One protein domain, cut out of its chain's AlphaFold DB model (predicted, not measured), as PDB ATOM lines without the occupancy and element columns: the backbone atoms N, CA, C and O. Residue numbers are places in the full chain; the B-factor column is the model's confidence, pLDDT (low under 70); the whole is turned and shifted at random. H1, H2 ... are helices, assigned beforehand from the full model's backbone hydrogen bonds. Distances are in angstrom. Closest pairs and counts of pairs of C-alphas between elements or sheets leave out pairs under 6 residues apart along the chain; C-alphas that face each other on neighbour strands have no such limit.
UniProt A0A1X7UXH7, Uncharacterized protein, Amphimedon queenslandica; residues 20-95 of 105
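AT A GLANCE: This is residues 20 to 95 of the 105 residues of an uncharacterized protein of Amphimedon queenslandica (UniProt A0A1X7UXH7). Five short helices are strung along an open, winding chain with no common core. H3 and H4, joined by a tight link, come near each other without clearly touching; from them one long arm, residues 20 to 45 with H1 and H2, sticks out one way, and a shorter one, residues 76 to 95 with H5, sticks out at the other end. The printed part has 76 residues, with helices H1, H2, H3, H4 and H5 in that order and no named strand; the class is all helix. It is extended, with a radius of gyration of the C-alphas of 22.0 A and spans of 62 by 30 by 26 A.

IN THESE COORDINATES: H1, residues 20 to 26, begins at C-alpha 20 (170.780, 229.985, 163.175) and is 10.0 A long from first to last C-alpha. H2 is residues 34 to 38, 5.5 A. H3, residues 53 to 64, is the longest helix at 17.0 A and begins at C-alpha 53 (173.943, 191.920, 179.508). H4 is residues 69 to 77, 12.3 A. H5, residues 84 to 93, 14.3 A, ends at C-alpha 93 (174.882, 192.941, 207.404).

HOW THE PARTS SIT: H1 and H2 are apart from each other, and each touches no helix. H3 and H4 are close but not clearly touching; their closest C-alphas, those of Met 58 and Thr 71, are 6.2 A apart. They run opposite ways at a steep tilt of 69 degrees, only just short of about perpendicular. H5 is apart from H3 and from H4. In H1, H2, H3, H4 and H5 every O i to N i+4 pair is within hydrogen-bond range.

THE WHOLE: The two C-alphas farthest apart, those of Ala 28 and Ser 93, are 63.7 A apart. The printed part has no cut. The link from H2 to H3, residues 39 to 52, is long, and that from H3 to H4 is tight. The mean pLDDT of the printed part is 84.7; residues 25 to 32 and residue 95 are under 70.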
ATOM      1  N   LYS A  20     170.737 228.622 163.720       83.00
ATOM      2  CA  LYS A  20     170.780 229.985 163.175       83.00
ATOM      3  C   LYS A  20     171.959 230.774 163.752       83.00
ATOM      4  O   LYS A  20     172.705 231.380 162.993       83.00
ATOM      5  N   LEU A  21     172.156 230.726 165.073       77.62
ATOM      6  CA  LEU A  21     173.245 231.438 165.744       77.62
ATOM      7  C   LEU A  21     174.617 230.856 165.382       77.62
ATOM      8  O   LEU A  21     175.548 231.627 165.159       77.62
ATOM      9  N   VAL A  22     174.721 229.527 165.257       73.81
ATOM     10  CA  VAL A  22     175.929 228.849 164.755       73.81
ATOM     11  C   VAL A  22     176.287 229.378 163.367       73.81
ATOM     12  O   VAL A  22     177.391 229.870 163.171       73.81
ATOM     13  N   LYS A  23     175.344 229.368 162.416       72.88
ATOM     14  CA  LYS A  23     175.599 229.826 161.042       72.88
ATOM     15  C   LYS A  23     175.994 231.304 160.969       72.88
ATOM     16  O   LYS A  23     176.917 231.639 160.240       72.88
ATOM     17  N   THR A  24     175.339 232.180 161.734       77.00
ATOM     18  CA  THR A  24     175.634 233.623 161.715       77.00
ATOM     19  C   THR A  24     176.954 233.978 162.407       77.00
ATOM     20  O   THR A  24     177.623 234.902 161.961       77.00
ATOM     21  N   ARG A  25     177.337 233.285 163.491       67.62
ATOM     22  CA  ARG A  25     178.544 233.622 164.270       67.62
ATOM     23  C   ARG A  25     179.774 232.801 163.894       67.62
ATOM     24  O   ARG A  25     180.841 233.383 163.749       67.62
ATOM     25  N   LEU A  26     179.640 231.484 163.722       64.75
ATOM     26  CA  LEU A  26     180.757 230.631 163.292       64.75
ATOM     27  C   LEU A  26     180.996 230.694 161.782       64.75
ATOM     28  O   LEU A  26     182.118 230.486 161.357       64.75
ATOM     29  N   GLY A  27     179.982 231.008 160.968       59.34
ATOM     30  CA  GLY A  27     180.180 231.209 159.526       59.34
ATOM     31  C   GLY A  27     180.886 232.525 159.168       59.34
ATOM     32  O   GLY A  27     181.336 232.676 158.039       59.34
ATOM     33  N   ALA A  28     180.976 233.473 160.110       58.28
ATOM     34  CA  ALA A  28     181.555 234.805 159.904       58.28
ATOM     35  C   ALA A  28     182.995 234.953 160.428       58.28
ATOM     36  O   ALA A  28     183.652 235.949 160.143       58.28
ATOM     37  N   ALA A  29     183.493 233.982 161.193       54.84
ATOM     38  CA  ALA A  29     184.856 233.968 161.702       54.84
ATOM     39  C   ALA A  29     185.522 232.661 161.276       54.84
ATOM     40  O   ALA A  29     184.889 231.610 161.338       54.84
ATOM     41  N   ASN A  30     186.812 232.707 160.933       58.38
ATOM     42  CA  ASN A  30     187.704 231.542 160.940       58.38
ATOM     43  C   ASN A  30     187.864 231.024 162.386       58.38
ATOM     44  O   ASN A  30     188.958 231.018 162.945       58.38
ATOM     45  N   ALA A  31     186.755 230.708 163.052       58.19
ATOM     46  CA  ALA A  31     186.727 230.253 164.423       58.19
ATOM     47  C   ALA A  31     187.183 228.795 164.404       58.19
ATOM     48  O   ALA A  31     186.406 227.892 164.095       58.19
ATOM     49  N   VAL A  32     188.469 228.607 164.688       59.16
ATOM     50  CA  VAL A  32     189.120 227.307 164.848       59.16
ATOM     51  C   VAL A  32     188.332 226.520 165.887       59.16
ATOM     52  O   VAL A  32     188.251 226.917 167.056       59.16
ATOM     53  N   ASN A  33     187.705 225.420 165.471       73.19
ATOM     54  CA  ASN A  33     187.068 224.518 166.418       73.19
ATOM     55  C   ASN A  33     188.166 223.620 166.981       73.19
ATOM     56  O   ASN A  33     188.352 222.503 166.514       73.19
ATOM     57  N   ILE A  34     188.893 224.143 167.973       74.62
ATOM     58  CA  ILE A  34     190.071 223.497 168.569       74.62
ATOM     59  C   ILE A  34     189.748 222.056 168.974       74.62
ATOM     60  O   ILE A  34     190.497 221.157 168.639       74.62
ATOM     61  N   TRP A  35     188.585 221.796 169.579       76.44
ATOM     62  CA  TRP A  35     188.181 220.429 169.929       76.44
ATOM     63  C   TRP A  35     188.080 219.508 168.715       76.44
ATOM     64  O   TRP A  35     188.544 218.381 168.769       76.44
ATOM     65  N   LYS A  36     187.510 219.980 167.606       76.19
ATOM     66  CA  LYS A  36     187.403 219.181 166.382       76.19
ATOM     67  C   LYS A  36     188.748 219.008 165.669       76.19
ATOM     68  O   LYS A  36     188.950 218.009 164.993       76.19
ATOM     69  N   GLU A  37     189.622 220.005 165.756       77.38
ATOM     70  CA  GLU A  37     190.881 220.045 165.007       77.38
ATOM     71  C   GLU A  37     192.058 219.424 165.769       77.38
ATOM     72  O   GLU A  37     193.008 218.968 165.141       77.38
ATOM     73  N   THR A  38     192.009 219.395 167.103       81.06
ATOM     74  CA  THR A  38     193.133 218.960 167.945       81.06
ATOM     75  C   THR A  38     192.804 217.803 168.877       81.06
ATOM     76  O   THR A  38     193.717 217.306 169.532       81.06
ATOM     77  N   VAL A  39     191.536 217.400 169.007       83.12
ATOM     78  CA  VAL A  39     191.133 216.333 169.931       83.12
ATOM     79  C   VAL A  39     190.449 215.209 169.165       83.12
ATOM     80  O   VAL A  39     189.376 215.383 168.592       83.12
ATOM     81  N   GLU A  40     191.074 214.037 169.189       86.19
ATOM     82  CA  GLU A  40     190.443 212.777 168.809       86.19
ATOM     83  C   GLU A  40     189.651 212.251 170.013       86.19
ATOM     84  O   GLU A  40     190.132 212.280 171.148       86.19
ATOM     85  N   SER A  41     188.398 211.863 169.781       84.62
ATOM     86  CA  SER A  41     187.487 211.417 170.833       84.62
ATOM     87  C   SER A  41     187.227 209.931 170.681       84.62
ATOM     88  O   SER A  41     186.505 209.528 169.772       84.62
ATOM     89  N   ASP A  42     187.735 209.149 171.626       87.94
ATOM     90  CA  ASP A  42     187.435 207.727 171.729       87.94
ATOM     91  C   ASP A  42     186.251 207.492 172.670       87.94
ATOM     92  O   ASP A  42     186.215 207.984 173.803       87.94
ATOM     93  N   GLU A  43     185.273 206.714 172.210       88.19
ATOM     94  CA  GLU A  43     184.133 206.297 173.024       88.19
ATOM     95  C   GLU A  43     184.344 204.879 173.558       88.19
ATOM     96  O   GLU A  43     184.535 203.925 172.805       88.19
ATOM     97  N   LEU A  44     184.270 204.724 174.882       90.31
ATOM     98  CA  LEU A  44     184.238 203.405 175.506       90.31
ATOM     99  C   LEU A  44     182.846 202.792 175.339       90.31
ATOM    100  O   LEU A  44     181.850 203.365 175.781       90.31
ATOM    101  N   THR A  45     182.794 201.603 174.744       88.00
ATOM    102  CA  THR A  45     181.547 200.876 174.456       88.00
ATOM    103  C   THR A  45     181.248 199.758 175.454       88.00
ATOM    104  O   THR A  45     180.128 199.253 175.491       88.00
ATOM    105  N   ILE A  46     182.226 199.370 176.280       89.38
ATOM    106  CA  ILE A  46     182.101 198.258 177.228       89.38
ATOM    107  C   ILE A  46     181.744 198.781 178.621       89.38
ATOM    108  O   ILE A  46     182.402 199.672 179.163       89.38
ATOM    109  N   ASN A  47     180.704 198.195 179.218       88.31
ATOM    110  CA  ASN A  47     180.287 198.484 180.582       88.31
ATOM    111  C   ASN A  47     180.869 197.462 181.567       88.31
ATOM    112  O   ASN A  47     180.319 196.387 181.767       88.31
ATOM    113  N   GLU A  48     181.955 197.840 182.234       89.88
ATOM    114  CA  GLU A  48     182.623 196.990 183.231       89.88
ATOM    115  C   GLU A  48     181.906 196.945 184.593       89.88
ATOM    116  O   GLU A  48     182.196 196.093 185.433       89.88
ATOM    117  N   ARG A  49     180.969 197.870 184.857       89.38
ATOM    118  CA  ARG A  49     180.253 197.926 186.144       89.38
ATOM    119  C   ARG A  49     179.141 196.890 186.210       89.38
ATOM    120  O   ARG A  49     178.979 196.224 187.230       89.38
ATOM    121  N   GLN A  50     178.344 196.788 185.152       91.00
ATOM    122  CA  GLN A  50     177.229 195.853 185.080       91.00
ATOM    123  C   GLN A  50     177.628 194.610 184.280       91.00
ATOM    124  O   GLN A  50     177.793 194.678 183.071       91.00
ATOM    125  N   LYS A  51     177.720 193.458 184.956       88.44
ATOM    126  CA  LYS A  51     178.043 192.169 184.316       88.44
ATOM    127  C   LYS A  51     176.861 191.518 183.586       88.44
ATOM    128  O   LYS A  51     177.064 190.618 182.781       88.44
ATOM    129  N   ASP A  52     175.636 191.931 183.902       92.94
ATOM    130  CA  ASP A  52     174.411 191.419 183.279       92.94
ATOM    131  C   ASP A  52     174.141 192.157 181.961       92.94
ATOM    132  O   ASP A  52     173.903 193.370 181.956       92.94
ATOM    133  N   GLU A  53     174.158 191.402 180.858       91.12
ATOM    134  CA  GLU A  53     173.943 191.920 179.508       91.12
ATOM    135  C   GLU A  53     172.586 192.602 179.340       91.12
ATOM    136  O   GLU A  53     172.476 193.673 178.739       91.12
ATOM    137  N   THR A  54     171.548 192.009 179.919       91.62
ATOM    138  CA  THR A  54     170.189 192.546 179.848       91.62
ATOM    139  C   THR A  54     170.127 193.878 180.582       91.62
ATOM    140  O   THR A  54     169.568 194.857 180.087       91.62
ATOM    141  N   PHE A  55     170.762 193.941 181.754       91.31
ATOM    142  CA  PHE A  55     170.710 195.124 182.596       91.31
ATOM    143  C   PHE A  55     171.483 196.306 182.006       91.31
ATOM    144  O   PHE A  55     170.962 197.422 182.022       91.31
ATOM    145  N   PHE A  56     172.680 196.111 181.439       92.06
ATOM    146  CA  PHE A  56     173.387 197.249 180.841       92.06
ATOM    147  C   PHE A  56     172.700 197.758 179.565       92.06
ATOM    148  O   PHE A  56     172.687 198.967 179.353       92.06
ATOM    149  N   LYS A  57     172.067 196.892 178.755       92.44
ATOM    150  CA  LYS A  57     171.258 197.323 177.593       92.44
ATOM    151  C   LYS A  57     170.061 198.177 178.010       92.44
ATOM    152  O   LYS A  57     169.756 199.187 177.372       92.44
ATOM    153  N   MET A  58     169.413 197.816 179.118       94.31
ATOM    154  CA  MET A  58     168.370 198.652 179.713       94.31
ATOM    155  C   MET A  58     168.925 200.015 180.149       94.31
ATOM    156  O   MET A  58     168.320 201.041 179.846       94.31
ATOM    157  N   LEU A  59     170.077 200.052 180.829       92.62
ATOM    158  CA  LEU A  59     170.713 201.309 181.252       92.62
ATOM    159  C   LEU A  59     171.147 202.181 180.067       92.62
ATOM    160  O   LEU A  59     171.025 203.402 180.138       92.62
ATOM    161  N   ASP A  60     171.607 201.579 178.973       92.38
ATOM    162  CA  ASP A  60     171.927 202.304 177.744       92.38
ATOM    163  C   ASP A  60     170.671 202.929 177.111       92.38
ATOM    164  O   ASP A  60     170.679 204.087 176.690       92.38
ATOM    165  N   SER A  61     169.539 202.224 177.164       93.19
ATOM    166  CA  SER A  61     168.241 202.762 176.737       93.19
ATOM    167  C   SER A  61     167.779 203.925 177.627       93.19
ATOM    168  O   SER A  61     167.303 204.939 177.113       93.19
ATOM    169  N   VAL A  62     167.972 203.829 178.954       92.75
ATOM    170  CA  VAL A  62     167.731 204.938 179.906       92.75
ATOM    171  C   VAL A  62     168.589 206.149 179.533       92.75
ATOM    172  O   VAL A  62     168.074 207.264 179.450       92.75
ATOM    173  N   ARG A  63     169.885 205.933 179.285       93.12
ATOM    174  CA  ARG A  63     170.870 206.978 178.971       93.12
ATOM    175  C   ARG A  63     170.494 207.787 177.728       93.12
ATOM    176  O   ARG A  63     170.698 208.998 177.712       93.12
ATOM    177  N   HIS A  64     169.913 207.136 176.722       91.94
ATOM    178  CA  HIS A  64     169.458 207.780 175.486       91.94
ATOM    179  C   HIS A  64     168.003 208.278 175.535       91.94
ATOM    180  O   HIS A  64     167.553 208.935 174.598       91.94
ATOM    181  N   GLY A  65     167.260 207.994 176.612       92.25
ATOM    182  CA  GLY A  65     165.838 208.335 176.726       92.25
ATOM    183  C   GLY A  65     164.910 207.463 175.869       92.25
ATOM    184  O   GLY A  65     163.786 207.870 175.585       92.25
ATOM    185  N   CYS A  66     165.356 206.270 175.469       93.44
ATOM    186  CA  CYS A  66     164.662 205.344 174.565       93.44
ATOM    187  C   CYS A  66     164.048 204.149 175.318       93.44
ATOM    188  O   CYS A  66     164.247 202.995 174.945       93.44
ATOM    189  N   LEU A  67     163.347 204.408 176.421       93.12
ATOM    190  CA  LEU A  67     162.779 203.360 177.275       93.12
ATOM    191  C   LEU A  67     161.608 202.631 176.600       93.12
ATOM    192  O   LEU A  67     160.722 203.269 176.035       93.12
ATOM    193  N   THR A  68     161.574 201.303 176.730       93.44
ATOM    194  CA  THR A  68     160.414 200.466 176.376       93.44
ATOM    195  C   THR A  68     159.531 200.205 177.597       93.44
ATOM    196  O   THR A  68     160.007 200.275 178.733       93.44
ATOM    197  N   ASP A  69     158.266 199.838 177.378       95.25
ATOM    198  CA  ASP A  69     157.348 199.450 178.463       95.25
ATOM    199  C   ASP A  69     157.903 198.279 179.291       95.25
ATOM    200  O   ASP A  69     157.885 198.318 180.518       95.25
ATOM    201  N   GLU A  70     158.523 197.295 178.634       92.94
ATOM    202  CA  GLU A  70     159.200 196.174 179.299       92.94
ATOM    203  C   GLU A  70     160.346 196.640 180.211       92.94
ATOM    204  O   GLU A  70     160.493 196.159 181.339       92.94
ATOM    205  N   THR A  71     161.144 197.612 179.754       93.00
ATOM    206  CA  THR A  71     162.222 198.199 180.564       93.00
ATOM    207  C   THR A  71     161.639 198.880 181.799       93.00
ATOM    208  O   THR A  71     162.145 198.702 182.909       93.00
ATOM    209  N   ILE A  72     160.552 199.637 181.622       93.56
ATOM    210  CA  ILE A  72     159.858 200.338 182.705       93.56
ATOM    211  C   ILE A  72     159.310 199.339 183.729       93.56
ATOM    212  O   ILE A  72     159.531 199.514 184.928       93.56
ATOM    213  N   ASP A  73     158.631 198.286 183.283       94.94
ATOM    214  CA  ASP A  73     158.048 197.275 184.167       94.94
ATOM    215  C   ASP A  73     159.125 196.480 184.912       94.94
ATOM    216  O   ASP A  73     159.007 196.238 186.117       94.94
ATOM    217  N   THR A  74     160.236 196.174 184.240       93.44
ATOM    218  CA  THR A  74     161.402 195.543 184.867       93.44
ATOM    219  C   THR A  74     162.023 196.438 185.941       93.44
ATOM    220  O   THR A  74     162.395 195.955 187.007       93.44
ATOM    221  N   LEU A  75     162.127 197.750 185.714       91.88
ATOM    222  CA  LEU A  75     162.640 198.677 186.728       91.88
ATOM    223  C   LEU A  75     161.665 198.837 187.904       91.88
ATOM    224  O   LEU A  75     162.095 198.848 189.056       91.88
ATOM    225  N   LYS A  76     160.354 198.898 187.638       93.31
ATOM    226  CA  LYS A  76     159.317 198.957 188.681       93.31
ATOM    227  C   LYS A  76     159.314 197.712 189.567       93.31
ATOM    228  O   LYS A  76     159.119 197.839 190.773       93.31
ATOM    229  N   SER A  77     159.541 196.523 189.006       94.44
ATOM    230  CA  SER A  77     159.580 195.275 189.785       94.44
ATOM    231  C   SER A  77     160.776 195.199 190.740       94.44
ATOM    232  O   SER A  77     160.703 194.515 191.759       94.44
ATOM    233  N   ARG A  78     161.849 195.952 190.459       90.12
ATOM    234  CA  ARG A  78     163.051 196.054 191.302       90.12
ATOM    235  C   ARG A  78     162.929 197.084 192.431       90.12
ATOM    236  O   ARG A  78     163.871 197.248 193.204       90.12
ATOM    237  N   VAL A  79     161.796 197.779 192.553       90.75
ATOM    238  CA  VAL A  79     161.553 198.698 193.671       90.75
ATOM    239  C   VAL A  79     161.354 197.894 194.955       90.75
ATOM    240  O   VAL A  79     160.403 197.120 195.089       90.75
ATOM    241  N   PHE A  80     162.240 198.108 195.924       89.12
ATOM    242  CA  PHE A  80     162.115 197.507 197.245       89.12
ATOM    243  C   PHE A  80     160.888 198.060 197.980       89.12
ATOM    244  O   PHE A  80     160.714 199.270 198.104       89.12
ATOM    245  N   LYS A  81     160.047 197.161 198.500       90.31
ATOM    246  CA  LYS A  81     158.859 197.496 199.310       90.31
ATOM    247  C   LYS A  81     159.155 197.510 200.816       90.31
ATOM    248  O   LYS A  81     158.285 197.183 201.614       90.31
ATOM    249  N   VAL A  82     160.385 197.841 201.189       90.69
ATOM    250  CA  VAL A  82     160.847 197.943 202.582       90.69
ATOM    251  C   VAL A  82     161.269 199.378 202.876       90.69
ATOM    252  O   VAL A  82     161.503 200.157 201.946       90.69
ATOM    253  N   SER A  83     161.350 199.755 204.153       89.69
ATOM    254  CA  SER A  83     161.876 201.074 204.501       89.69
ATOM    255  C   SER A  83     163.353 201.189 204.109       89.69
ATOM    256  O   SER A  83     164.087 200.200 204.037       89.69
ATOM    257  N   ILE A  84     163.800 202.422 203.865       85.44
ATOM    258  CA  ILE A  84     165.205 202.699 203.533       85.44
ATOM    259  C   ILE A  84     166.111 202.217 204.671       85.44
ATOM    260  O   ILE A  84     167.154 201.631 204.407       85.44
ATOM    261  N   GLN A  85     165.693 202.423 205.922       86.44
ATOM    262  CA  GLN A  85     166.429 202.008 207.112       86.44
ATOM    263  C   GLN A  85     166.578 200.486 207.186       86.44
ATOM    264  O   GLN A  85     167.689 200.001 207.362       86.44
ATOM    265  N   GLU A  86     165.493 199.728 207.009       89.88
ATOM    266  CA  GLU A  86     165.554 198.259 207.023       89.88
ATOM    267  C   GLU A  86     166.465 197.733 205.916       89.88
ATOM    268  O   GLU A  86     167.332 196.900 206.180       89.88
ATOM    269  N   LYS A  87     166.330 198.266 204.693       87.31
ATOM    270  CA  LYS A  87     167.162 197.824 203.571       87.31
ATOM    271  C   LYS A  87     168.633 198.176 203.764       87.31
ATOM    272  O   LYS A  87     169.502 197.407 203.372       87.31
ATOM    273  N   TYR A  88     168.908 199.332 204.362       85.19
ATOM    274  CA  TYR A  88     170.261 199.757 204.694       85.19
ATOM    275  C   TYR A  88     170.920 198.792 205.689       85.19
ATOM    276  O   TYR A  88     172.025 198.325 205.435       85.19
ATOM    277  N   MET A  89     170.218 198.430 206.769       87.06
ATOM    278  CA  MET A  89     170.731 197.490 207.775       87.06
ATOM    279  C   MET A  89     170.951 196.083 207.198       87.06
ATOM    280  O   MET A  89     171.948 195.439 207.514       87.06
ATOM    281  N   GLU A  90     170.046 195.613 206.331       88.38
ATOM    282  CA  GLU A  90     170.200 194.349 205.596       88.38
ATOM    283  C   GLU A  90     171.496 194.360 204.769       88.38
ATOM    284  O   GLU A  90     172.336 193.475 204.917       88.38
ATOM    285  N   LEU A  91     171.705 195.411 203.972       84.88
ATOM    286  CA  LEU A  91     172.877 195.562 203.109       84.88
ATOM    287  C   LEU A  91     174.194 195.727 203.887       84.88
ATOM    288  O   LEU A  91     175.225 195.212 203.455       84.88
ATOM    289  N   GLU A  92     174.186 196.415 205.033       83.44
ATOM    290  CA  GLU A  92     175.353 196.465 205.925       83.44
ATOM    291  C   GLU A  92     175.693 195.079 206.488       83.44
ATOM    292  O   GLU A  92     176.870 194.720 206.577       83.44
ATOM    293  N   SER A  93     174.679 194.275 206.828       86.38
ATOM    294  CA  SER A  93     174.882 192.941 207.404       86.38
ATOM    295  C   SER A  93     175.470 191.922 206.420       86.38
ATOM    296  O   SER A  93     176.133 190.976 206.844       86.38
ATOM    297  N   GLU A  94     175.303 192.136 205.110       84.44
ATOM    298  CA  GLU A  94     175.868 191.288 204.048       84.44
ATOM    299  C   GLU A  94     177.389 191.470 203.861       84.44
ATOM    300  O   GLU A  94     178.008 190.750 203.075       84.44
ATOM    301  N   GLY A  95     178.023 192.409 204.577       65.94
ATOM    302  CA  GLY A  95     179.484 192.546 204.638       65.94
ATOM    303  C   GLY A  95     180.151 193.023 203.341       65.94
ATOM    304  O   GLY A  95     181.374 192.977 203.222       65.94
TER     305      GLY A  95